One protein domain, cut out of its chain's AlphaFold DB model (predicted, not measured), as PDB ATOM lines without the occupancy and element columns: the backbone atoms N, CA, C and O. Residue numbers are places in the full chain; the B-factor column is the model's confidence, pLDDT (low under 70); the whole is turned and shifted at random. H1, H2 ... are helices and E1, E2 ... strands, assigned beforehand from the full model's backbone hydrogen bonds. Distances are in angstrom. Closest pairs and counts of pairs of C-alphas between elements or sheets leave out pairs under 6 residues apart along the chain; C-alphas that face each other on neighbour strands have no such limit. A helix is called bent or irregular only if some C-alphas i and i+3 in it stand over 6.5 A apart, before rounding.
ATOM      1  N   ALA A  49     -17.642 -49.949 -18.431       41.41
ATOM      2  CA  ALA A  49     -16.541 -50.773 -18.921       41.41
ATOM      3  C   ALA A  49     -15.736 -49.945 -19.951       41.41
ATOM      4  O   ALA A  49     -16.308 -49.010 -20.509       41.41
ATOM      5  N   PRO A  50     -14.444 -50.239 -20.207       41.69
ATOM      6  CA  PRO A  50     -13.684 -49.539 -21.246       41.69
ATOM      7  C   PRO A  50     -14.418 -49.705 -22.581       41.69
ATOM      8  O   PRO A  50     -14.443 -50.798 -23.150       41.69
ATOM      9  N   ALA A  51     -15.101 -48.647 -23.002       47.06
ATOM     10  CA  ALA A  51     -15.992 -48.648 -24.144       47.06
ATOM     11  C   ALA A  51     -15.301 -47.889 -25.268       47.06
ATOM     12  O   ALA A  51     -14.992 -46.704 -25.137       47.06
ATOM     13  N   GLN A  52     -15.080 -48.592 -26.380       61.06
ATOM     14  CA  GLN A  52     -14.915 -47.930 -27.667       61.06
ATOM     15  C   GLN A  52     -16.161 -47.073 -27.924       61.06
ATOM     16  O   GLN A  52     -17.237 -47.450 -27.468       61.06
ATOM     17  N   ALA A  53     -15.991 -45.938 -28.610       70.50
ATOM     18  CA  ALA A  53     -17.056 -44.987 -28.930       70.50
ATOM     19  C   ALA A  53     -18.400 -45.684 -29.230       70.50
ATOM     20  O   ALA A  53     -18.490 -46.423 -30.209       70.50
ATOM     21  N   ASP A  54     -19.402 -45.477 -28.373       85.44
ATOM     22  CA  ASP A  54     -20.731 -46.086 -28.498       85.44
ATOM     23  C   ASP A  54     -21.822 -45.009 -28.434       85.44
ATOM     24  O   ASP A  54     -21.778 -44.088 -27.607       85.44
ATOM     25  N   SER A  55     -22.804 -45.119 -29.324       86.62
ATOM     26  CA  SER A  55     -23.989 -44.271 -29.367       86.62
ATOM     27  C   SER A  55     -25.248 -45.133 -29.354       86.62
ATOM     28  O   SER A  55     -25.519 -45.935 -30.245       86.62
ATOM     29  N   THR A  56     -26.070 -44.956 -28.323       90.44
ATOM     30  CA  THR A  56     -27.309 -45.708 -28.136       90.44
ATOM     31  C   THR A  56     -28.512 -44.770 -28.183       90.44
ATOM     32  O   THR A  56     -28.795 -44.032 -27.238       90.44
ATOM     33  N   SER A  57     -29.251 -44.829 -29.289       89.19
ATOM     34  CA  SER A  57     -30.533 -44.140 -29.461       89.19
ATOM     35  C   SER A  57     -31.689 -45.093 -29.143       89.19
ATOM     36  O   SER A  57     -31.862 -46.122 -29.796       89.19
ATOM     37  N   ILE A  58     -32.490 -44.764 -28.135       88.44
ATOM     38  CA  ILE A  58     -33.658 -45.524 -27.678       88.44
ATOM     39  C   ILE A  58     -34.905 -44.661 -27.920       88.44
ATOM     40  O   ILE A  58     -34.826 -43.442 -27.846       88.44
ATOM     41  N   LEU A  59     -36.027 -45.291 -28.294       86.44
ATOM     42  CA  LEU A  59     -37.375 -44.704 -28.466       86.44
ATOM     43  C   LEU A  59     -37.437 -43.308 -29.138       86.44
ATOM     44  O   LEU A  59     -38.318 -42.514 -28.823       86.44
ATOM     45  N   GLY A  60     -36.549 -43.011 -30.091       80.31
ATOM     46  CA  GLY A  60     -36.540 -41.743 -30.837       80.31
ATOM     47  C   GLY A  60     -35.648 -40.638 -30.258       80.31
ATOM     48  O   GLY A  60     -35.700 -39.513 -30.751       80.31
ATOM     49  N   GLY A  61     -34.831 -40.936 -29.246       85.62
ATOM     50  CA  GLY A  61     -33.704 -40.086 -28.863       85.62
ATOM     51  C   GLY A  61     -32.617 -40.047 -29.936       85.62
ATOM     52  O   GLY A  61     -32.538 -40.930 -30.785       85.62
ATOM     53  N   THR A  62     -31.783 -39.008 -29.900       88.12
ATOM     54  CA  THR A  62     -30.642 -38.833 -30.807       88.12
ATOM     55  C   THR A  62     -29.341 -38.878 -30.013       88.12
ATOM     56  O   THR A  62     -28.962 -37.905 -29.363       88.12
ATOM     57  N   ALA A  63     -28.663 -40.021 -30.039       90.75
ATOM     58  CA  ALA A  63     -27.306 -40.152 -29.524       90.75
ATOM     59  C   ALA A  63     -26.301 -39.906 -30.655       90.75
ATOM     60  O   ALA A  63     -26.439 -40.480 -31.733       90.75
ATOM     61  N   ILE A  64     -25.307 -39.056 -30.410       88.19
ATOM     62  CA  ILE A  64     -24.272 -38.690 -31.377       88.19
ATOM     63  C   ILE A  64     -22.913 -39.058 -30.783       88.19
ATOM     64  O   ILE A  64     -22.453 -38.452 -29.813       88.19
ATOM     65  N   ASP A  65     -22.260 -40.047 -31.381       88.44
ATOM     66  CA  ASP A  65     -20.863 -40.371 -31.110       88.44
ATOM     67  C   ASP A  65     -19.911 -39.505 -31.962       88.44
ATOM     68  O   ASP A  65     -20.323 -38.837 -32.921       88.44
ATOM     69  N   PRO A  66     -18.606 -39.501 -31.632       85.25
ATOM     70  CA  PRO A  66     -17.599 -38.817 -32.436       85.25
ATOM     71  C   PRO A  66     -17.586 -39.261 -33.901       85.25
ATOM     72  O   PRO A  66     -17.351 -38.435 -34.782       85.25
ATOM     73  N   GLU A  67     -17.841 -40.546 -34.168       87.56
ATOM     74  CA  GLU A  67     -17.867 -41.098 -35.523       87.56
ATOM     75  C   GLU A  67     -18.984 -40.478 -36.356       87.56
ATOM     76  O   GLU A  67     -18.722 -39.959 -37.444       87.56
ATOM     77  N   GLY A  68     -20.210 -40.482 -35.836       83.06
ATOM     78  CA  GLY A  68     -21.378 -39.903 -36.478       83.06
ATOM     79  C   GLY A  68     -21.223 -38.402 -36.680       83.06
ATOM     80  O   GLY A  68     -21.515 -37.901 -37.765       83.06
ATOM     81  N   LEU A  69     -20.700 -37.678 -35.687       83.12
ATOM     82  CA  LEU A  69     -20.467 -36.238 -35.809       83.12
ATOM     83  C   LEU A  69     -19.451 -35.916 -36.914       83.12
ATOM     84  O   LEU A  69     -19.736 -35.123 -37.813       83.12
ATOM     85  N   VAL A  70     -18.273 -36.547 -36.876       82.75
ATOM     86  CA  VAL A  70     -17.197 -36.282 -37.842       82.75
ATOM     87  C   VAL A  70     -17.590 -36.753 -39.239       82.75
ATOM     88  O   VAL A  70     -17.350 -36.041 -40.212       82.75
ATOM     89  N   THR A  71     -18.225 -37.918 -39.357       84.75
ATOM     90  CA  THR A  71     -18.644 -38.462 -40.653       84.75
ATOM     91  C   THR A  71     -19.728 -37.602 -41.296       84.75
ATOM     92  O   THR A  71     -19.666 -37.369 -42.502       84.75
ATOM     93  N   ASN A  72     -20.676 -37.072 -40.517       80.19
ATOM     94  CA  ASN A  72     -21.725 -36.196 -41.047       80.19
ATOM     95  C   ASN A  72     -21.196 -34.817 -41.463       80.19
ATOM     96  O   ASN A  72     -21.643 -34.279 -42.472       80.19
ATOM     97  N   LEU A  73     -20.253 -34.245 -40.710       76.81
ATOM     98  CA  LEU A  73     -19.718 -32.912 -41.003       76.81
ATOM     99  C   LEU A  73     -18.620 -32.925 -42.074       76.81
ATOM    100  O   LEU A  73     -18.532 -32.003 -42.882       76.81
ATOM    101  N   PHE A  74     -17.776 -33.958 -42.079       80.38
ATOM    102  CA  PHE A  74     -16.515 -33.970 -42.829       80.38
ATOM    103  C   PHE A  74     -16.305 -35.231 -43.679       80.38
ATOM    104  O   PHE A  74     -15.302 -35.347 -44.387       80.38
ATOM    105  N   GLY A  75     -17.244 -36.177 -43.640       85.19
ATOM    106  CA  GLY A  75     -17.173 -37.431 -44.382       85.19
ATOM    107  C   GLY A  75     -16.326 -38.514 -43.705       85.19
ATOM    108  O   GLY A  75     -15.538 -38.283 -42.786       85.19
ATOM    109  N   SER A  76     -16.462 -39.743 -44.203       88.88
ATOM    110  CA  SER A  76     -15.816 -40.941 -43.641       88.88
ATOM    111  C   SER A  76     -14.288 -40.950 -43.778       88.88
ATOM    112  O   SER A  76     -13.586 -41.580 -42.982       88.88
ATOM    113  N   THR A  77     -13.733 -40.240 -44.766       87.56
ATOM    114  CA  THR A  77     -12.278 -40.073 -44.915       87.56
ATOM    115  C   THR A  77     -11.689 -39.324 -43.726       87.56
ATOM    116  O   THR A  77     -10.654 -39.728 -43.199       87.56
ATOM    117  N   ALA A  78     -12.369 -38.274 -43.263       83.25
ATOM    118  CA  ALA A  78     -11.926 -37.504 -42.115       83.25
ATOM    119  C   ALA A  78     -11.982 -38.337 -40.829       83.25
ATOM    120  O   ALA A  78     -11.015 -38.341 -40.068       83.25
ATOM    121  N   TRP A  79     -13.048 -39.125 -40.640       88.38
ATOM    122  CA  TRP A  79     -13.150 -40.063 -39.518       88.38
ATOM    123  C   TRP A  79     -11.965 -41.032 -39.456       88.38
ATOM    124  O   TRP A  79     -11.341 -41.194 -38.410       88.38
ATOM    125  N   ASN A  80     -11.580 -41.625 -40.590       87.12
ATOM    126  CA  ASN A  80     -10.450 -42.556 -40.632       87.12
ATOM    127  C   ASN A  80      -9.114 -41.933 -40.210       87.12
ATOM    128  O   ASN A  80      -8.252 -42.657 -39.707       87.12
ATOM    129  N   LEU A  81      -8.955 -40.623 -40.397       85.38
ATOM    130  CA  LEU A  81      -7.769 -39.879 -39.984       85.38
ATOM    131  C   LEU A  81      -7.806 -39.530 -38.492       85.38
ATOM    132  O   LEU A  81      -6.766 -39.561 -37.839       85.38
ATOM    133  N   VAL A  82      -8.988 -39.231 -37.941       84.25
ATOM    134  CA  VAL A  82      -9.116 -38.774 -36.548       84.25
ATOM    135  C   VAL A  82      -9.448 -39.866 -35.540       84.25
ATOM    136  O   VAL A  82      -9.194 -39.659 -34.361       84.25
ATOM    137  N   LYS A  83      -9.941 -41.040 -35.953       86.69
ATOM    138  CA  LYS A  83     -10.354 -42.115 -35.028       86.69
ATOM    139  C   LYS A  83      -9.257 -42.558 -34.053       86.69
ATOM    140  O   LYS A  83      -9.555 -42.982 -32.948       86.69
ATOM    141  N   GLY A  84      -7.984 -42.438 -34.447       84.19
ATOM    142  CA  GLY A  84      -6.836 -42.737 -33.582       84.19
ATOM    143  C   GLY A  84      -6.578 -41.696 -32.487       84.19
ATOM    144  O   GLY A  84      -5.787 -41.961 -31.589       84.19
ATOM    145  N   TYR A  85      -7.233 -40.537 -32.567       84.19
ATOM    146  CA  TYR A  85      -7.143 -39.412 -31.633       84.19
ATOM    147  C   TYR A  85      -8.392 -39.270 -30.752       84.19
ATOM    148  O   TYR A  85      -8.463 -38.354 -29.935       84.19
ATOM    149  N   VAL A  86      -9.370 -40.166 -30.915       86.62
ATOM    150  CA  VAL A  86     -10.615 -40.181 -30.144       86.62
ATOM    151  C   VAL A  86     -10.476 -41.147 -28.969       86.62
ATOM    152  O   VAL A  86      -9.971 -42.258 -29.120       86.62
ATOM    153  N   GLY A  87     -10.877 -40.686 -27.788       87.88
ATOM    154  CA  GLY A  87     -10.908 -41.457 -26.548       87.88
ATOM    155  C   GLY A  87     -12.200 -42.244 -26.353       87.88
ATOM    156  O   GLY A  87     -13.013 -42.400 -27.266       87.88
ATOM    157  N   ASP A  88     -12.403 -42.716 -25.128       91.06
ATOM    158  CA  ASP A  88     -13.574 -43.518 -24.774       91.06
ATOM    159  C   ASP A  88     -14.803 -42.601 -24.688       91.06
ATOM    160  O   ASP A  88     -14.851 -41.661 -23.891       91.06
ATOM    161  N   THR A  89     -15.811 -42.848 -25.519       91.12
ATOM    162  CA  THR A  89     -17.025 -42.022 -25.579       91.12
ATOM    163  C   THR A  89     -18.274 -42.878 -25.477       91.12
ATOM    164  O   THR A  89     -18.322 -43.975 -26.023       91.12
ATOM    165  N   ASN A  90     -19.282 -42.397 -24.751       93.69
ATOM    166  CA  ASN A  90     -20.554 -43.098 -24.611       93.69
ATOM    167  C   ASN A  90     -21.720 -42.106 -24.581       93.69
ATOM    168  O   ASN A  90     -21.840 -41.329 -23.634       93.69
ATOM    169  N   SER A  91     -22.583 -42.147 -25.589       93.56
ATOM    170  CA  SER A  91     -23.769 -41.295 -25.694       93.56
ATOM    171  C   SER A  91     -25.046 -42.122 -25.673       93.56
ATOM    172  O   SER A  91     -25.211 -43.032 -26.477       93.56
ATOM    173  N   ILE A  92     -25.991 -41.785 -24.796       92.19
ATOM    174  CA  ILE A  92     -27.269 -42.495 -24.672       92.19
ATOM    175  C   ILE A  92     -28.422 -41.491 -24.682       92.19
ATOM    176  O   ILE A  92     -28.511 -40.641 -23.800       92.19
ATOM    177  N   ALA A  93     -29.338 -41.612 -25.640       91.81
ATOM    178  CA  ALA A  93     -30.527 -40.764 -25.749       91.81
ATOM    179  C   ALA A  93     -31.793 -41.630 -25.787       91.81
ATOM    180  O   ALA A  93     -31.835 -42.584 -26.560       91.81
ATOM    181  N   VAL A  94     -32.809 -41.347 -24.957       88.69
ATOM    182  CA  VAL A  94     -33.916 -42.297 -24.698       88.69
ATOM    183  C   VAL A  94     -35.286 -41.916 -25.241       88.69
ATOM    184  O   VAL A  94     -36.044 -42.823 -25.542       88.69
ATOM    185  N   LEU A  95     -35.670 -40.645 -25.333       87.69
ATOM    186  CA  LEU A  95     -37.006 -40.257 -25.824       87.69
ATOM    187  C   LEU A  95     -36.909 -39.210 -26.937       87.69
ATOM    188  O   LEU A  95     -35.869 -38.563 -27.079       87.69
ATOM    189  N   PRO A  96     -37.974 -38.981 -27.721       81.94
ATOM    190  CA  PRO A  96     -37.987 -37.908 -28.706       81.94
ATOM    191  C   PRO A  96     -37.714 -36.556 -28.039       81.94
ATOM    192  O   PRO A  96     -38.252 -36.259 -26.972       81.94
ATOM    193  N   GLY A  97     -36.849 -35.751 -28.655       76.62
ATOM    194  CA  GLY A  97     -36.366 -34.499 -28.062       76.62
ATOM    195  C   GLY A  97     -35.251 -34.682 -27.025       76.62
ATOM    196  O   GLY A  97     -34.848 -33.707 -26.392       76.62
ATOM    197  N   SER A  98     -34.737 -35.905 -26.842       87.56
ATOM    198  CA  SER A  98     -33.462 -36.132 -26.159       87.56
ATOM    199  C   SER A  98     -32.296 -36.145 -27.142       87.56
ATOM    200  O   SER A  98     -32.348 -36.808 -28.178       87.56
ATOM    201  N   LEU A  99     -31.242 -35.415 -26.799       86.38
ATOM    202  CA  LEU A  99     -29.970 -35.371 -27.494       86.38
ATOM    203  C   LEU A  99     -28.864 -35.689 -26.491       86.38
ATOM    204  O   LEU A  99     -28.782 -35.058 -25.438       86.38
ATOM    205  N   ALA A 100     -28.032 -36.672 -26.803       91.44
ATOM    206  CA  ALA A 100     -26.837 -36.985 -26.031       91.44
ATOM    207  C   ALA A 100     -25.642 -37.003 -26.976       91.44
ATOM    208  O   ALA A 100     -25.667 -37.726 -27.968       91.44
ATOM    209  N   ALA A 101     -24.624 -36.202 -26.691       90.06
ATOM    210  CA  ALA A 101     -23.433 -36.110 -27.515       90.06
ATOM    211  C   ALA A 101     -22.174 -36.189 -26.653       90.06
ATOM    212  O   ALA A 101     -22.089 -35.584 -25.582       90.06
ATOM    213  N   THR A 102     -21.172 -36.916 -27.137       91.25
ATOM    214  CA  THR A 102     -19.890 -37.057 -26.442       91.25
ATOM    215  C   THR A 102     -18.718 -36.904 -27.378       91.25
ATOM    216  O   THR A 102     -18.736 -37.453 -28.476       91.25
ATOM    217  N   PHE A 103     -17.661 -36.248 -26.906       87.50
ATOM    218  CA  PHE A 103     -16.393 -36.172 -27.618       87.50
ATOM    219  C   PHE A 103     -15.212 -36.262 -26.652       87.50
ATOM    220  O   PHE A 103     -15.024 -35.378 -25.828       87.50
ATOM    221  N   ALA A 104     -14.394 -37.308 -26.745       89.44
ATOM    222  CA  ALA A 104     -13.208 -37.457 -25.907       89.44
ATOM    223  C   ALA A 104     -11.944 -37.509 -26.763       89.44
ATOM    224  O   ALA A 104     -11.951 -38.084 -27.851       89.44
ATOM    225  N   GLY A 105     -10.856 -36.928 -26.267       86.69
ATOM    226  CA  GLY A 105      -9.535 -37.012 -26.886       86.69
ATOM    227  C   GLY A 105      -8.806 -38.285 -26.496       86.69
ATOM    228  O   GLY A 105      -9.196 -38.986 -25.567       86.69
ATOM    229  N   THR A 106      -7.709 -38.581 -27.183       86.50
ATOM    230  CA  THR A 106      -6.859 -39.740 -26.882       86.50
ATOM    231  C   THR A 106      -6.489 -39.831 -25.404       86.50
ATOM    232  O   THR A 106      -5.820 -38.949 -24.872       86.50
ATOM    233  N   GLY A 107      -6.866 -40.944 -24.767       87.00
ATOM    234  CA  GLY A 107      -6.590 -41.217 -23.352       87.00
ATOM    235  C   GLY A 107      -7.590 -40.602 -22.367       87.00
ATOM    236  O   GLY A 107      -7.476 -40.858 -21.168       87.00
ATOM    237  N   GLU A 108      -8.566 -39.846 -22.863       91.06
ATOM    238  CA  GLU A 108      -9.635 -39.232 -22.083       91.06
ATOM    239  C   GLU A 108     -10.961 -39.984 -22.273       91.06
ATOM    240  O   GLU A 108     -11.096 -40.831 -23.161       91.06
ATOM    241  N   SER A 109     -11.941 -39.695 -21.413       91.31
ATOM    242  CA  SER A 109     -13.245 -40.361 -21.431       91.31
ATOM    243  C   SER A 109     -14.393 -39.371 -21.266       91.31
ATOM    244  O   SER A 109     -14.353 -38.552 -20.343       91.31
ATOM    245  N   ALA A 110     -15.442 -39.505 -22.075       92.81
ATOM    246  CA  ALA A 110     -16.668 -38.723 -21.958       92.81
ATOM    247  C   ALA A 110     -17.922 -39.609 -22.007       92.81
ATOM    248  O   ALA A 110     -17.995 -40.586 -22.749       92.81
ATOM    249  N   THR A 111     -18.935 -39.285 -21.212       93.69
ATOM    250  CA  THR A 111     -20.221 -39.989 -21.176       93.69
ATOM    251  C   THR A 111     -21.357 -38.981 -21.116       93.69
ATOM    252  O   THR A 111     -21.319 -38.077 -20.290       93.69
ATOM    253  N   ALA A 112     -22.379 -39.139 -21.949       94.06
ATOM    254  CA  ALA A 112     -23.580 -38.320 -21.934       94.06
ATOM    255  C   ALA A 112     -24.812 -39.223 -21.968       94.06
ATOM    256  O   ALA A 112     -24.895 -40.174 -22.739       94.06
ATOM    257  N   PHE A 113     -25.785 -38.913 -21.128       93.62
ATOM    258  CA  PHE A 113     -27.071 -39.583 -21.062       93.62
ATOM    259  C   PHE A 113     -28.169 -38.527 -21.041       93.62
ATOM    260  O   PHE A 113     -28.142 -37.618 -20.213       93.62
ATOM    261  N   SER A 114     -29.166 -38.666 -21.904       92.44
ATOM    262  CA  SER A 114     -30.351 -37.820 -21.904       92.44
ATOM    263  C   SER A 114     -31.606 -38.661 -22.069       92.44
ATOM    264  O   SER A 114     -31.761 -39.401 -23.037       92.44
ATOM    265  N   MET A 115     -32.539 -38.537 -21.128       88.06
ATOM    266  CA  MET A 115     -33.874 -39.101 -21.298       88.06
ATOM    267  C   MET A 115     -34.789 -38.132 -22.040       88.06
ATOM    268  O   MET A 115     -35.490 -38.549 -22.948       88.06
ATOM    269  N   ILE A 116     -34.769 -36.854 -21.657       83.50
ATOM    270  CA  ILE A 116     -35.482 -35.741 -22.297       83.50
ATOM    271  C   ILE A 116     -34.601 -34.508 -22.105       83.50
ATOM    272  O   ILE A 116     -34.315 -34.158 -20.957       83.50
ATOM    273  N   GLY A 117     -34.211 -33.851 -23.199       85.62
ATOM    274  CA  GLY A 117     -33.325 -32.684 -23.197       85.62
ATOM    275  C   GLY A 117     -31.946 -32.960 -23.801       85.62
ATOM    276  O   GLY A 117     -31.773 -33.896 -24.568       85.62
ATOM    277  N   LEU A 118     -30.947 -32.159 -23.467       85.12
ATOM    278  CA  LEU A 118     -29.608 -32.173 -24.033       85.12
ATOM    279  C   LEU A 118     -28.555 -32.551 -22.985       85.12
ATOM    280  O   LEU A 118     -28.437 -31.911 -21.942       85.12
ATOM    281  N   ALA A 119     -27.755 -33.566 -23.293       90.06
ATOM    282  CA  ALA A 119     -26.538 -33.905 -22.574       90.06
ATOM    283  C   ALA A 119     -25.353 -33.808 -23.541       90.06
ATOM    284  O   ALA A 119     -25.339 -34.485 -24.564       90.06
ATOM    285  N   LEU A 120     -24.360 -32.980 -23.231       89.25
ATOM    286  CA  LEU A 120     -23.119 -32.879 -23.995       89.25
ATOM    287  C   LEU A 120     -21.948 -33.057 -23.036       89.25
ATOM    288  O   LEU A 120     -21.881 -32.384 -22.012       89.25
ATOM    289  N   ALA A 121     -21.021 -33.947 -23.366       90.56
ATOM    290  CA  ALA A 121     -19.766 -34.066 -22.640       90.56
ATOM    291  C   ALA A 121     -18.602 -34.133 -23.625       90.56
ATOM    292  O   ALA A 121     -18.437 -35.113 -24.351       90.56
ATOM    293  N   THR A 122     -17.789 -33.087 -23.649       88.19
ATOM    294  CA  THR A 122     -16.550 -33.021 -24.409       88.19
ATOM    295  C   THR A 122     -15.365 -32.938 -23.458       88.19
ATOM    296  O   THR A 122     -15.478 -32.412 -22.352       88.19
ATOM    297  N   THR A 123     -14.226 -33.479 -23.871       88.25
ATOM    298  CA  THR A 123     -12.951 -33.265 -23.182       88.25
ATOM    299  C   THR A 123     -12.137 -32.227 -23.934       88.25
ATOM    300  O   THR A 123     -12.347 -32.047 -25.135       88.25
ATOM    301  N   ASP A 124     -11.157 -31.609 -23.276       78.38
ATOM    302  CA  ASP A 124     -10.191 -30.738 -23.948       78.38
ATOM    303  C   ASP A 124      -9.458 -31.517 -25.044       78.38
ATOM    304  O   ASP A 124      -8.546 -32.309 -24.791       78.38
ATOM    305  N   THR A 125      -9.872 -31.304 -26.291       66.94
ATOM    306  CA  THR A 125      -9.235 -31.929 -27.441       66.94
ATOM    307  C   THR A 125      -8.642 -30.855 -28.320       66.94
ATOM    308  O   THR A 125      -9.308 -30.156 -29.085       66.94
ATOM    309  N   SER A 126      -7.317 -30.767 -28.268       60.03
ATOM    310  CA  SER A 126      -6.555 -30.169 -29.353       60.03
ATOM    311  C   SER A 126      -6.488 -31.167 -30.514       60.03
ATOM    312  O   SER A 126      -5.429 -31.646 -30.899       60.03
ATOM    313  N   LEU A 127      -7.642 -31.441 -31.136       55.94
ATOM    314  CA  LEU A 127      -7.702 -31.975 -32.509       55.94
ATOM    315  C   LEU A 127      -6.844 -31.130 -33.479       55.94
ATOM    316  O   LEU A 127      -6.362 -31.614 -34.502       55.94
ATOM    317  N   LEU A 128      -6.592 -29.886 -33.069       43.19
ATOM    318  CA  LEU A 128      -5.724 -28.841 -33.601       43.19
ATOM    319  C   LEU A 128      -4.264 -29.174 -33.946       43.19
ATOM    320  O   LEU A 128      -3.545 -28.269 -34.366       43.19
ATOM    321  N   ALA A 129      -3.797 -30.411 -33.816       49.69
ATOM    322  CA  ALA A 129      -2.428 -30.746 -34.200       49.69
ATOM    323  C   ALA A 129      -2.317 -31.780 -35.319       49.69
ATOM    324  O   ALA A 129      -1.195 -32.180 -35.609       49.69
ATOM    325  N   ILE A 130      -3.414 -32.200 -35.968       55.72
ATOM    326  CA  ILE A 130      -3.319 -33.037 -37.175       55.72
ATOM    327  C   ILE A 130      -3.160 -32.107 -38.389       55.72
ATOM    328  O   ILE A 130      -4.155 -31.553 -38.878       55.72
ATOM    329  N   PRO A 131      -1.931 -31.890 -38.893       53.56
ATOM    330  CA  PRO A 131      -1.700 -30.940 -39.968       53.56
ATOM    331  C   PRO A 131      -2.368 -31.472 -41.240       53.56
ATOM    332  O   PRO A 131      -2.123 -32.606 -41.643       53.56
ATOM    333  N   GLY A 132      -3.216 -30.655 -41.867       57.59
ATOM    334  CA  GLY A 132      -3.838 -30.970 -43.158       57.59
ATOM    335  C   GLY A 132      -5.229 -31.613 -43.113       57.59
ATOM    336  O   GLY A 132      -5.796 -31.813 -44.182       57.59
ATOM    337  N   VAL A 133      -5.800 -31.897 -41.933       60.59
ATOM    338  CA  VAL A 133      -7.180 -32.424 -41.821       60.59
ATOM    339  C   VAL A 133      -8.134 -31.365 -41.271       60.59
ATOM    340  O   VAL A 133      -9.136 -31.061 -41.909       60.59
ATOM    341  N   PHE A 134      -7.783 -30.743 -40.140       62.97
ATOM    342  CA  PHE A 134      -8.602 -29.715 -39.485       62.97
ATOM    343  C   PHE A 134      -7.734 -28.575 -38.929       62.97
ATOM    344  O   PHE A 134      -7.498 -28.505 -37.720       62.97
ATOM    345  N   PRO A 135      -7.209 -27.674 -39.777       55.31
ATOM    346  CA  PRO A 135      -6.485 -26.511 -39.280       55.31
ATOM    347  C   PRO A 135      -7.469 -25.585 -38.552       55.31
ATOM    348  O   PRO A 135      -8.364 -25.021 -39.171       55.31
ATOM    349  N   GLY A 136      -7.313 -25.426 -37.239       60.25
ATOM    350  CA  GLY A 136      -8.081 -24.452 -36.452       60.25
ATOM    351  C   GLY A 136      -9.101 -25.012 -35.455       60.25
ATOM    352  O   GLY A 136      -9.550 -24.249 -34.607       60.25
ATOM    353  N   PHE A 137      -9.469 -26.299 -35.504       62.34
ATOM    354  CA  PHE A 137     -10.601 -26.808 -34.713       62.34
ATOM    355  C   PHE A 137     -10.155 -27.437 -33.383       62.34
ATOM    356  O   PHE A 137      -9.737 -28.596 -33.337       62.34
ATOM    357  N   ALA A 138     -10.194 -26.660 -32.297       66.44
ATOM    358  CA  ALA A 138     -10.150 -27.198 -30.937       66.44
ATOM    359  C   ALA A 138     -11.567 -27.238 -30.394       66.44
ATOM    360  O   ALA A 138     -12.254 -26.220 -30.392       66.44
ATOM    361  N   ILE A 139     -11.968 -28.407 -29.902       68.50
ATOM    362  CA  ILE A 139     -13.172 -28.516 -29.092       68.50
ATOM    363  C   ILE A 139     -12.692 -28.346 -27.653       68.50
ATOM    364  O   ILE A 139     -12.014 -29.251 -27.144       68.50
ATOM    365  N   PRO A 140     -12.957 -27.194 -27.013       73.44
ATOM    366  CA  PRO A 140     -12.683 -27.062 -25.596       73.44
ATOM    367  C   PRO A 140     -13.491 -28.104 -24.822       73.44
ATOM    368  O   PRO A 140     -14.576 -28.531 -25.237       73.44
ATOM    369  N   GLY A 141     -12.940 -28.503 -23.688       76.44
ATOM    370  CA  GLY A 141     -13.623 -29.289 -22.690       76.44
ATOM    371  C   GLY A 141     -14.888 -28.575 -22.236       76.44
ATOM    372  O   GLY A 141     -14.856 -27.419 -21.809       76.44
ATOM    373  N   GLN A 142     -16.031 -29.223 -22.425       80.81
ATOM    374  CA  GLN A 142     -17.335 -28.660 -22.120       80.81
ATOM    375  C   GLN A 142     -18.270 -29.743 -21.618       80.81
ATOM    376  O   GLN A 142     -18.282 -30.877 -22.088       80.81
ATOM    377  N   LEU A 143     -19.097 -29.368 -20.654       84.06
ATOM    378  CA  LEU A 143     -20.003 -30.286 -20.002       84.06
ATOM    379  C   LEU A 143     -21.364 -29.626 -19.812       84.06
ATOM    380  O   LEU A 143     -21.461 -28.532 -19.259       84.06
ATOM    381  N   VAL A 144     -22.412 -30.282 -20.302       83.31
ATOM    382  CA  VAL A 144     -23.747 -29.702 -20.441       83.31
ATOM    383  C   VAL A 144     -24.805 -30.725 -20.097       83.31
ATOM    384  O   VAL A 144     -24.843 -31.813 -20.667       83.31
ATOM    385  N   CYS A 145     -25.703 -30.335 -19.202       87.44
ATOM    386  CA  CYS A 145     -26.865 -31.113 -18.814       87.44
ATOM    387  C   CYS A 145     -28.071 -30.186 -18.731       87.44
ATOM    388  O   CYS A 145     -28.179 -29.361 -17.820       87.44
ATOM    389  N   LEU A 146     -28.988 -30.322 -19.677       83.00
ATOM    390  CA  LEU A 146     -30.215 -29.548 -19.735       83.00
ATOM    391  C   LEU A 146     -31.380 -30.475 -20.030       83.00
ATOM    392  O   LEU A 146     -31.445 -31.045 -21.105       83.00
ATOM    393  N   GLY A 147     -32.348 -30.583 -19.129       78.69
ATOM    394  CA  GLY A 147     -33.553 -31.351 -19.416       78.69
ATOM    395  C   GLY A 147     -34.163 -32.004 -18.195       78.69
ATOM    396  O   GLY A 147     -33.757 -31.756 -17.063       78.69
ATOM    397  N   ALA A 148     -35.163 -32.850 -18.433       77.00
ATOM    398  CA  ALA A 148     -35.887 -33.505 -17.349       77.00
ATOM    399  C   ALA A 148     -35.053 -34.596 -16.666       77.00
ATOM    400  O   ALA A 148     -35.212 -34.836 -15.474       77.00
ATOM    401  N   LEU A 149     -34.177 -35.270 -17.402       86.19
ATOM    402  CA  LEU A 149     -33.202 -36.176 -16.811       86.19
ATOM    403  C   LEU A 149     -32.022 -36.293 -17.762       86.19
ATOM    404  O   LEU A 149     -32.098 -36.986 -18.777       86.19
ATOM    405  N   THR A 150     -30.946 -35.598 -17.425       89.00
ATOM    406  CA  THR A 150     -29.704 -35.606 -18.197       89.00
ATOM    407  C   THR A 150     -28.515 -35.775 -17.270       89.00
ATOM    408  O   THR A 150     -28.492 -35.204 -16.181       89.00
ATOM    409  N   PHE A 151     -27.525 -36.529 -17.714       90.94
ATOM    410  CA  PHE A 151     -26.269 -36.768 -17.021       90.94
ATOM    411  C   PHE A 151     -25.127 -36.615 -18.020       90.94
ATOM    412  O   PHE A 151     -25.223 -37.071 -19.155       90.94
ATOM    413  N   GLY A 152     -24.037 -36.003 -17.587       91.81
ATOM    414  CA  GLY A 152     -22.832 -35.831 -18.375       91.81
ATOM    415  C   GLY A 152     -21.615 -36.069 -17.501       91.81
ATOM    416  O   GLY A 152     -21.596 -35.694 -16.331       91.81
ATOM    417  N   TYR A 153     -20.580 -36.667 -18.071       92.75
ATOM    418  CA  TYR A 153     -19.279 -36.830 -17.452       92.75
ATOM    419  C   TYR A 153     -18.173 -36.612 -18.485       92.75
ATOM    420  O   TYR A 153     -18.212 -37.192 -19.562       92.75
ATOM    421  N   SER A 154     -17.173 -35.817 -18.136       92.00
ATOM    422  CA  SER A 154     -15.937 -35.578 -18.873       92.00
ATOM    423  C   SER A 154     -14.769 -35.763 -17.907       92.00
ATOM    424  O   SER A 154     -14.797 -35.280 -16.772       92.00
ATOM    425  N   SER A 155     -13.722 -36.473 -18.321       88.38
ATOM    426  CA  SER A 155     -12.532 -36.659 -17.483       88.38
ATOM    427  C   SER A 155     -11.771 -35.357 -17.212       88.38
ATOM    428  O   SER A 155     -11.124 -35.261 -16.164       88.38
ATOM    429  N   THR A 156     -11.877 -34.364 -18.101       85.69
ATOM    430  CA  THR A 156     -11.235 -33.046 -17.964       85.69
ATOM    431  C   THR A 156     -12.134 -32.023 -17.276       85.69
ATOM    432  O   THR A 156     -11.640 -31.236 -16.471       85.69
ATOM    433  N   ASP A 157     -13.447 -32.075 -17.526       84.75
ATOM    434  CA  ASP A 157     -14.385 -31.014 -17.114       84.75
ATOM    435  C   ASP A 157     -15.350 -31.429 -16.008       84.75
ATOM    436  O   ASP A 157     -15.942 -30.572 -15.359       84.75
ATOM    437  N   GLY A 158     -15.444 -32.729 -15.714       88.56
ATOM    438  CA  GLY A 158     -16.121 -33.238 -14.530       88.56
ATOM    439  C   GLY A 158     -17.455 -33.916 -14.763       88.56
ATOM    440  O   GLY A 158     -17.561 -34.761 -15.638       88.56
ATOM    441  N   ALA A 159     -18.457 -33.642 -13.928       87.06
ATOM    442  CA  ALA A 159     -19.768 -34.288 -14.017       87.06
ATOM    443  C   ALA A 159     -20.906 -33.268 -13.906       87.06
ATOM    444  O   ALA A 159     -20.876 -32.423 -13.020       87.06
ATOM    445  N   CYS A 160     -21.934 -33.395 -14.743       86.81
ATOM    446  CA  CYS A 160     -23.165 -32.625 -14.641       86.81
ATOM    447  C   CYS A 160     -24.370 -33.555 -14.509       86.81
ATOM    448  O   CYS A 160     -24.385 -34.672 -15.030       86.81
ATOM    449  N   VAL A 161     -25.396 -33.078 -13.814       86.38
ATOM    450  CA  VAL A 161     -26.709 -33.719 -13.726       86.38
ATOM    451  C   VAL A 161     -27.773 -32.640 -13.810       86.38
ATOM    452  O   VAL A 161     -27.645 -31.597 -13.173       86.38
ATOM    453  N   ASN A 162     -28.835 -32.892 -14.567       82.81
ATOM    454  CA  ASN A 162     -30.052 -32.094 -14.512       82.81
ATOM    455  C   ASN A 162     -31.244 -33.020 -14.303       82.81
ATOM    456  O   ASN A 162     -31.408 -34.001 -15.034       82.81
ATOM    457  N   ALA A 163     -32.043 -32.712 -13.291       81.44
ATOM    458  CA  ALA A 163     -33.288 -33.385 -12.997       81.44
ATOM    459  C   ALA A 163     -34.442 -32.379 -13.045       81.44
ATOM    460  O   ALA A 163     -34.415 -31.308 -12.435       81.44
ATOM    461  N   LEU A 164     -35.489 -32.766 -13.763       77.25
ATOM    462  CA  LEU A 164     -36.745 -32.054 -13.967       77.25
ATOM    463  C   LEU A 164     -36.603 -30.663 -14.611       77.25
ATOM    464  O   LEU A 164     -37.557 -29.894 -14.599       77.25
ATOM    465  N   GLY A 165     -35.439 -30.324 -15.174       67.19
ATOM    466  CA  GLY A 165     -35.151 -28.986 -15.699       67.19
ATOM    467  C   GLY A 165     -35.024 -27.914 -14.616       67.19
ATOM    468  O   GLY A 165     -34.875 -26.742 -14.944       67.19
ATOM    469  N   VAL A 166     -35.097 -28.304 -13.339       68.69
ATOM    470  CA  VAL A 166     -35.089 -27.386 -12.193       68.69
ATOM    471  C   VAL A 166     -33.901 -27.654 -11.287       68.69
ATOM    472  O   VAL A 166     -33.375 -26.725 -10.704       68.69
ATOM    473  N   LEU A 167     -33.457 -28.900 -11.143       76.69
ATOM    474  CA  LEU A 167     -32.350 -29.254 -10.262       76.69
ATOM    475  C   LEU A 167     -31.110 -29.535 -11.103       76.69
ATOM    476  O   LEU A 167     -30.994 -30.598 -11.705       76.69
ATOM    477  N   GLY A 168     -30.184 -28.583 -11.133       76.50
ATOM    478  CA  GLY A 168     -28.866 -28.749 -11.731       76.50
ATOM    479  C   GLY A 168     -27.828 -29.102 -10.670       76.50
ATOM    480  O   GLY A 168     -27.823 -28.523  -9.590       76.50
ATOM    481  N   ALA A 169     -26.918 -30.016 -10.970       74.81
ATOM    482  CA  ALA A 169     -25.701 -30.225 -10.199       74.81
ATOM    483  C   ALA A 169     -24.503 -30.294 -11.145       74.81
ATOM    484  O   ALA A 169     -24.604 -30.839 -12.242       74.81
ATOM    485  N   ASP A 170     -23.382 -29.735 -10.717       80.44
ATOM    486  CA  ASP A 170     -22.142 -29.661 -11.480       80.44
ATOM    487  C   ASP A 170     -20.955 -29.920 -10.545       80.44
ATOM    488  O   ASP A 170     -20.901 -29.405  -9.427       80.44
ATOM    489  N   TYR A 171     -20.015 -30.741 -10.989       80.81
ATOM    490  CA  TYR A 171     -18.753 -31.017 -10.333       80.81
ATOM    491  C   TYR A 171     -17.619 -30.722 -11.302       80.81
ATOM    492  O   TYR A 171     -17.506 -31.407 -12.308       80.81
ATOM    493  N   ASN A 172     -16.721 -29.809 -10.935       78.06
ATOM    494  CA  ASN A 172     -15.516 -29.503 -11.697       78.06
ATOM    495  C   ASN A 172     -14.270 -30.082 -10.982       78.06
ATOM    496  O   ASN A 172     -13.968 -29.681  -9.847       78.06
ATOM    497  N   PRO A 173     -13.520 -31.009 -11.613       73.25
ATOM    498  CA  PRO A 173     -12.373 -31.684 -11.019       73.25
ATOM    499  C   PRO A 173     -11.139 -30.782 -10.912       73.25
ATOM    500  O   PRO A 173     -10.340 -30.987  -9.994       73.25
ATOM    501  N   ASN A 174     -11.001 -29.785 -11.793       71.38
ATOM    502  CA  ASN A 174      -9.862 -28.865 -11.824       71.38
ATOM    503  C   ASN A 174      -9.878 -27.958 -10.589       71.38
ATOM    504  O   ASN A 174      -8.901 -27.904  -9.841       71.38
ATOM    505  N   ASP A 175     -11.039 -27.371 -10.293       68.19
ATOM    506  CA  ASP A 175     -11.223 -26.490  -9.131       68.19
ATOM    507  C   ASP A 175     -11.664 -27.237  -7.864       68.19
ATOM    508  O   ASP A 175     -11.809 -26.641  -6.792       68.19
ATOM    509  N   ARG A 176     -11.912 -28.551  -7.982       73.31
ATOM    510  CA  ARG A 176     -12.551 -29.391  -6.953       73.31
ATOM    511  C   ARG A 176     -13.810 -28.734  -6.396       73.31
ATOM    512  O   ARG A 176     -14.036 -28.734  -5.180       73.31
ATOM    513  N   SER A 177     -14.595 -28.135  -7.285       71.31
ATOM    514  CA  SER A 177     -15.816 -27.440  -6.910       71.31
ATOM    515  C   SER A 177     -17.035 -28.302  -7.208       71.31
ATOM    516  O   SER A 177     -17.065 -29.026  -8.196       71.31
ATOM    517  N   ILE A 178     -18.015 -28.265  -6.312       75.88
ATOM    518  CA  ILE A 178     -19.319 -28.913  -6.464       75.88
ATOM    519  C   ILE A 178     -20.349 -27.799  -6.373       75.88
ATOM    520  O   ILE A 178     -20.314 -27.031  -5.418       75.88
ATOM    521  N   SER A 179     -21.268 -27.692  -7.320       77.75
ATOM    522  CA  SER A 179     -22.393 -26.769  -7.233       77.75
ATOM    523  C   SER A 179     -23.717 -27.474  -7.475       77.75
ATOM    524  O   SER A 179     -23.795 -28.389  -8.284       77.75
ATOM    525  N   GLY A 180     -24.746 -27.060  -6.746       77.06
ATOM    526  CA  GLY A 180     -26.137 -27.426  -6.970       77.06
ATOM    527  C   GLY A 180     -26.946 -26.158  -7.210       77.06
ATOM    528  O   GLY A 180     -26.783 -25.184  -6.478       77.06
ATOM    529  N   ALA A 181     -27.788 -26.149  -8.229       75.56
ATOM    530  CA  ALA A 181     -28.603 -25.017  -8.625       75.56
ATOM    531  C   ALA A 181     -30.071 -25.412  -8.751       75.56
ATOM    532  O   ALA A 181     -30.400 -26.485  -9.253       75.56
ATOM    533  N   LEU A 182     -30.941 -24.509  -8.312       75.31
ATOM    534  CA  LEU A 182     -32.329 -24.470  -8.714       75.31
ATOM    535  C   LEU A 182     -32.426 -23.556  -9.940       75.31
ATOM    536  O   LEU A 182     -32.374 -22.335  -9.810       75.31
ATOM    537  N   VAL A 183     -32.507 -24.156 -11.118       75.38
ATOM    538  CA  VAL A 183     -32.528 -23.484 -12.417       75.38
ATOM    539  C   VAL A 183     -33.965 -23.120 -12.767       75.38
ATOM    540  O   VAL A 183     -34.898 -23.866 -12.455       75.38
ATOM    541  N   ASN A 184     -34.174 -21.976 -13.413       70.50
ATOM    542  CA  ASN A 184     -35.473 -21.691 -13.995       70.50
ATOM    543  C   ASN A 184     -35.675 -22.566 -15.248       70.50
ATOM    544  O   ASN A 184     -34.863 -22.489 -16.164       70.50
ATOM    545  N   PRO A 185     -36.732 -23.392 -15.342       63.00
ATOM    546  CA  PRO A 185     -36.968 -24.210 -16.530       63.00
ATOM    547  C   PRO A 185     -37.529 -23.398 -17.707       63.00
ATOM    548  O   PRO A 185     -37.572 -23.900 -18.828       63.00
ATOM    549  N   LEU A 186     -37.980 -22.157 -17.485       65.00
ATOM    550  CA  LEU A 186     -38.668 -21.363 -18.507       65.00
ATOM    551  C   LEU A 186     -37.761 -20.989 -19.688       65.00
ATOM    552  O   LEU A 186     -38.262 -20.834 -20.795       65.00
ATOM    553  N   GLY A 187     -36.443 -20.906 -19.507       60.88
ATOM    554  CA  GLY A 187     -35.496 -20.696 -20.606       60.88
ATOM    555  C   GLY A 187     -35.476 -21.850 -21.597       60.88
ATOM    556  O   GLY A 187     -35.334 -21.625 -22.796       60.88
ATOM    557  N   ALA A 188     -35.742 -23.074 -21.133       61.12
ATOM    558  CA  ALA A 188     -35.850 -24.235 -22.008       61.12
ATOM    559  C   ALA A 188     -37.077 -24.170 -22.939       61.12
ATOM    560  O   ALA A 188     -37.086 -24.858 -23.956       61.12
ATOM    561  N   LEU A 189     -38.080 -23.321 -22.658       62.75
ATOM    562  CA  LEU A 189     -39.187 -23.086 -23.596       62.75
ATOM    563  C   LEU A 189     -38.694 -22.465 -24.909       62.75
ATOM    564  O   LEU A 189     -39.230 -22.800 -25.959       62.75
ATOM    565  N   SER A 190     -37.627 -21.656 -24.882       60.25
ATOM    566  CA  SER A 190     -37.040 -21.089 -26.108       60.25
ATOM    567  C   SER A 190     -36.480 -22.162 -27.052       60.25
ATOM    568  O   SER A 190     -36.538 -22.009 -28.268       60.25
ATOM    569  N   ILE A 191     -36.014 -23.288 -26.498       62.25
ATOM    570  CA  ILE A 191     -35.544 -24.451 -27.265       62.25
ATOM    571  C   ILE A 191     -36.727 -25.226 -27.851       62.25
ATOM    572  O   ILE A 191     -36.587 -25.884 -28.871       62.25
ATOM    573  N   ILE A 192     -37.905 -25.167 -27.231       60.78
ATOM    574  CA  ILE A 192     -39.102 -25.825 -27.766       60.78
ATOM    575  C   ILE A 192     -39.685 -25.015 -28.929       60.78
ATOM    576  O   ILE A 192     -40.145 -25.609 -29.904       60.78
ATOM    577  N   ASP A 193     -39.643 -23.684 -28.840       67.06
ATOM    578  CA  ASP A 193     -40.188 -22.795 -29.872       67.06
ATOM    579  C   ASP A 193     -39.337 -22.784 -31.158       67.06
ATOM    580  O   ASP A 193     -39.895 -22.743 -32.255       67.06
ATOM    581  N   ASP A 194     -38.007 -22.878 -31.045       66.31
ATOM    582  CA  ASP A 194     -37.094 -23.047 -32.185       66.31
ATOM    583  C   ASP A 194     -35.935 -24.005 -31.842       66.31
ATOM    584  O   ASP A 194     -34.818 -23.570 -31.539       66.31
ATOM    585  N   PRO A 195     -36.167 -25.330 -31.882       57.12
ATOM    586  CA  PRO A 195     -35.173 -26.315 -31.463       57.12
ATOM    587  C   PRO A 195     -33.948 -26.331 -32.361       57.12
ATOM    588  O   PRO A 195     -32.848 -26.601 -31.886       57.12
ATOM    589  N   VAL A 196     -34.117 -26.046 -33.652       57.69
ATOM    590  CA  VAL A 196     -33.010 -26.084 -34.609       57.69
ATOM    591  C   VAL A 196     -32.184 -24.813 -34.492       57.69
ATOM    592  O   VAL A 196     -30.968 -24.917 -34.389       57.69
ATOM    593  N   GLY A 197     -32.811 -23.635 -34.445       65.31
ATOM    594  CA  GLY A 197     -32.100 -22.369 -34.272       65.31
ATOM    595  C   GLY A 197     -31.386 -22.290 -32.926       65.31
ATOM    596  O   GLY A 197     -30.192 -22.001 -32.891       65.31
ATOM    597  N   ALA A 198     -32.066 -22.643 -31.829       64.50
ATOM    598  CA  ALA A 198     -31.465 -22.651 -30.498       64.50
ATOM    599  C   ALA A 198     -30.301 -23.644 -30.398       64.50
ATOM    600  O   ALA A 198     -29.249 -23.294 -29.872       64.50
ATOM    601  N   LEU A 199     -30.448 -24.858 -30.944       65.81
ATOM    602  CA  LEU A 199     -29.370 -25.849 -30.956       65.81
ATOM    603  C   LEU A 199     -28.202 -25.411 -31.844       65.81
ATOM    604  O   LEU A 199     -27.057 -25.620 -31.462       65.81
ATOM    605  N   LEU A 200     -28.462 -24.809 -33.007       63.59
ATOM    606  CA  LEU A 200     -27.408 -24.361 -33.915       63.59
ATOM    607  C   LEU A 200     -26.651 -23.161 -33.339       63.59
ATOM    608  O   LEU A 200     -25.429 -23.123 -33.433       63.59
ATOM    609  N   SER A 201     -27.349 -22.214 -32.707       69.00
ATOM    610  CA  SER A 201     -26.741 -21.103 -31.970       69.00
ATOM    611  C   SER A 201     -25.947 -21.603 -30.769       69.00
ATOM    612  O   SER A 201     -24.793 -21.222 -30.620       69.00
ATOM    613  N   LEU A 202     -26.510 -22.526 -29.982       66.94
ATOM    614  CA  LEU A 202     -25.808 -23.180 -28.881       66.94
ATOM    615  C   LEU A 202     -24.538 -23.860 -29.380       66.94
ATOM    616  O   LEU A 202     -23.474 -23.626 -28.827       66.94
ATOM    617  N   LEU A 203     -24.635 -24.664 -30.441       64.12
ATOM    618  CA  LEU A 203     -23.501 -25.369 -31.025       64.12
ATOM    619  C   LEU A 203     -22.465 -24.382 -31.566       64.12
ATOM    620  O   LEU A 203     -21.280 -24.572 -31.332       64.12
ATOM    621  N   THR A 204     -22.904 -23.308 -32.225       66.88
ATOM    622  CA  THR A 204     -22.027 -22.248 -32.742       66.88
ATOM    623  C   THR A 204     -21.280 -21.565 -31.600       66.88
ATOM    624  O   THR A 204     -20.053 -21.483 -31.633       66.88
ATOM    625  N   ASP A 205     -21.976 -21.141 -30.549       67.00
ATOM    626  CA  ASP A 205     -21.367 -20.465 -29.406       67.00
ATOM    627  C   ASP A 205     -20.452 -21.398 -28.594       67.00
ATOM    628  O   ASP A 205     -19.367 -20.999 -28.164       67.00
ATOM    629  N   VAL A 206     -20.844 -22.669 -28.469       63.38
ATOM    630  CA  VAL A 206     -20.030 -23.759 -27.918       63.38
ATOM    631  C   VAL A 206     -18.747 -23.936 -28.721       63.38
ATOM    632  O   VAL A 206     -17.664 -23.953 -28.133       63.38
ATOM    633  N   THR A 207     -18.842 -24.009 -30.051       61.72
ATOM    634  CA  THR A 207     -17.672 -24.136 -30.934       61.72
ATOM    635  C   THR A 207     -16.796 -22.887 -30.941       61.72
ATOM    636  O   THR A 207     -15.591 -22.997 -31.135       61.72
ATOM    637  N   ASN A 208     -17.365 -21.715 -30.651       67.88
ATOM    638  CA  ASN A 208     -16.624 -20.466 -30.475       67.88
ATOM    639  C   ASN A 208     -15.952 -20.353 -29.093       67.88
ATOM    640  O   ASN A 208     -15.267 -19.367 -28.822       67.88
ATOM    641  N   GLY A 209     -16.128 -21.347 -28.217       54.94
ATOM    642  CA  GLY A 209     -15.513 -21.384 -26.894       54.94
ATOM    643  C   GLY A 209     -16.185 -20.484 -25.855       54.94
ATOM    644  O   GLY A 209     -15.612 -20.284 -24.782       54.94
ATOM    645  N   ASP A 210     -17.390 -19.965 -26.119       62.66
ATOM    646  CA  ASP A 210     -18.182 -19.295 -25.084       62.66
ATOM    647  C   ASP A 210     -18.814 -20.359 -24.177       62.66
ATOM    648  O   ASP A 210     -19.970 -20.750 -24.323       62.66
ATOM    649  N   SER A 211     -18.042 -20.826 -23.195       51.44
ATOM    650  CA  SER A 211     -18.503 -21.772 -22.169       51.44
ATOM    651  C   SER A 211     -19.680 -21.242 -21.338       51.44
ATOM    652  O   SER A 211     -20.335 -22.012 -20.633       51.44
ATOM    653  N   ARG A 212     -19.994 -19.939 -21.432       51.09
ATOM    654  CA  ARG A 212     -21.166 -19.317 -20.806       51.09
ATOM    655  C   ARG A 212     -22.345 -19.151 -21.753       51.09
ATOM    656  O   ARG A 212     -23.420 -18.807 -21.276       51.09
ATOM    657  N   ALA A 213     -22.214 -19.404 -23.050       57.41
ATOM    658  CA  ALA A 213     -23.347 -19.303 -23.968       57.41
ATOM    659  C   ALA A 213     -24.481 -20.255 -23.596       57.41
ATOM    660  O   ALA A 213     -25.657 -19.917 -23.662       57.41
ATOM    661  N   ILE A 214     -24.121 -21.412 -23.060       55.69
ATOM    662  CA  ILE A 214     -25.074 -22.380 -22.533       55.69
ATOM    663  C   ILE A 214     -25.758 -21.853 -21.266       55.69
ATOM    664  O   ILE A 214     -26.961 -22.025 -21.113       55.69
ATOM    665  N   GLN A 215     -25.026 -21.152 -20.390       53.28
ATOM    666  CA  GLN A 215     -25.610 -20.419 -19.255       53.28
ATOM    667  C   GLN A 215     -26.464 -19.224 -19.697       53.28
ATOM    668  O   GLN A 215     -27.292 -18.771 -18.924       53.28
ATOM    669  N   LYS A 216     -26.292 -18.699 -20.916       53.97
ATOM    670  CA  LYS A 216     -27.215 -17.703 -21.485       53.97
ATOM    671  C   LYS A 216     -28.510 -18.352 -21.991       53.97
ATOM    672  O   LYS A 216     -29.548 -17.699 -21.970       53.97
ATOM    673  N   PHE A 217     -28.455 -19.613 -22.436       54.12
ATOM    674  CA  PHE A 217     -29.621 -20.391 -22.890       54.12
ATOM    675  C   PHE A 217     -30.407 -21.035 -21.736       54.12
ATOM    676  O   PHE A 217     -31.637 -21.087 -21.761       54.12
ATOM    677  N   LEU A 218     -29.705 -21.522 -20.715       56.62
ATOM    678  CA  LEU A 218     -30.275 -21.924 -19.435       56.62
ATOM    679  C   LEU A 218     -30.597 -20.649 -18.663       56.62
ATOM    680  O   LEU A 218     -29.691 -19.996 -18.168       56.62
ATOM    681  N   THR A 219     -31.872 -20.276 -18.590       55.38
ATOM    682  CA  THR A 219     -32.317 -19.122 -17.799       55.38
ATOM    683  C   THR A 219     -31.672 -19.105 -16.422       55.38
ATOM    684  O   THR A 219     -31.692 -20.130 -15.745       55.38
ATOM    685  N   ASP A 220     -31.179 -17.921 -16.053       67.19
ATOM    686  CA  ASP A 220     -30.956 -17.401 -14.704       67.19
ATOM    687  C   ASP A 220     -31.257 -18.406 -13.574       67.19
ATOM    688  O   ASP A 220     -32.385 -18.886 -13.401       67.19
TER     689      ASP A 220
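This is residues 49 to 220 of the 515 residues of an uncharacterized protein of Gordonia crocea (UniProt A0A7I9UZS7). One large, twisted sheet is folded back on itself into a flat double layer: E1, E3 and residues 109 to 114 of E5 lie in one layer, E2, E4 and residues 117 to 122 of E5 in the other, and E6 folds back likewise. E7, E8 and E9 extend the sheet past this fold; H1 stands up from the sheet over E2 and E4 and pairs in a hairpin with H2, which is not on the sheet, and H3, H4 and H5 form a loose group by the second layer, H3 and H5 only grazing the sheet. The printed part has 172 residues, mixed in class, in the order E1 E2 H1 H2 E3 E4 E5 E6 E7 E8 E9 H3 H4 H5. It is compact, with a radius of gyration of the C-alphas of 15.2 A and spans of 44 by 36 by 32 A.

E1, residues 54 to 57, is parallel to E3, residues 88 to 93, with N 56 and O 91 2.8 A apart. E2, residues 62 to 64, is parallel to E4, residues 98 to 103, with N 64 and O 100 at 2.8 A. H1, residues 66 to 74, is on the sheet and stands up from it; its closest C-alphas to E4 are Pro 66 and Phe 103, 5.6 A. H1 touches H2, residues 76 to 85, in a helical hairpin, at Val 70 and Trp 79, C-alphas 5.8 A apart. E5, residues 109 to 122, bends by 171 degrees at residue 117; E3 and E4, both parallel to it, lie on one side, with N 112 to O 90 and N 101 to O 119 each 2.8 A. E6, residues 142 to 154, bends by 166 degrees at residue 151 and lies on the other side, antiparallel, N 113 to O 151 2.8 A. E5 to E9 form a meander, each strand the antiparallel neighbour of the one before: E7, residues 158 to 163, has N 160 to O 152 at 2.8 A, E8, residues 167 to 172, N 169 to O 161 at 2.8 A, and E9, residues 177 to 183, N 179 to O 170 at 2.7 A. H3, residues 185 to 193, only just touches H4, residues 195 to 207, only at the corner, with 3 pairs of C-alphas within 8 A, closest Ile 191 and Ala 198, 5.5 A. H4 touches H5, residues 213 to 217, closest C-alphas Asp 205 and Ala 213, 5.9 A. Every O i to N i+4 pair is within hydrogen-bond range in H1, H4 and H5; H2 has 4 of 6, and H3 2 of 5 beside 5 of 6 O i to N i+3 pairs.

C-alpha 54 opens E1 at (-20.731, -46.086, -28.498). From first to last C-alpha E3 measures 17.2 A, E4 17.1 A, E9 18.0 A and H4 17.6 A, but the bent E5 8.6 A. H2 is irregular, C-alphas 81 and 84 being 7.1 A apart. H5 ends with C-alpha 217 at (-29.621, -20.391, -22.890).

The C-alphas farthest apart are those of Gly 132 and Leu 182, 45.2 A. The printed part has no cut. The link E5 to E6, residues 123 to 141, is long; the other links are tight. Mean pLDDT of the printed part is 76.4; it is under 70 for residues 49 to 52, 125 to 139, 165 to 166, 175 and 185 to 220.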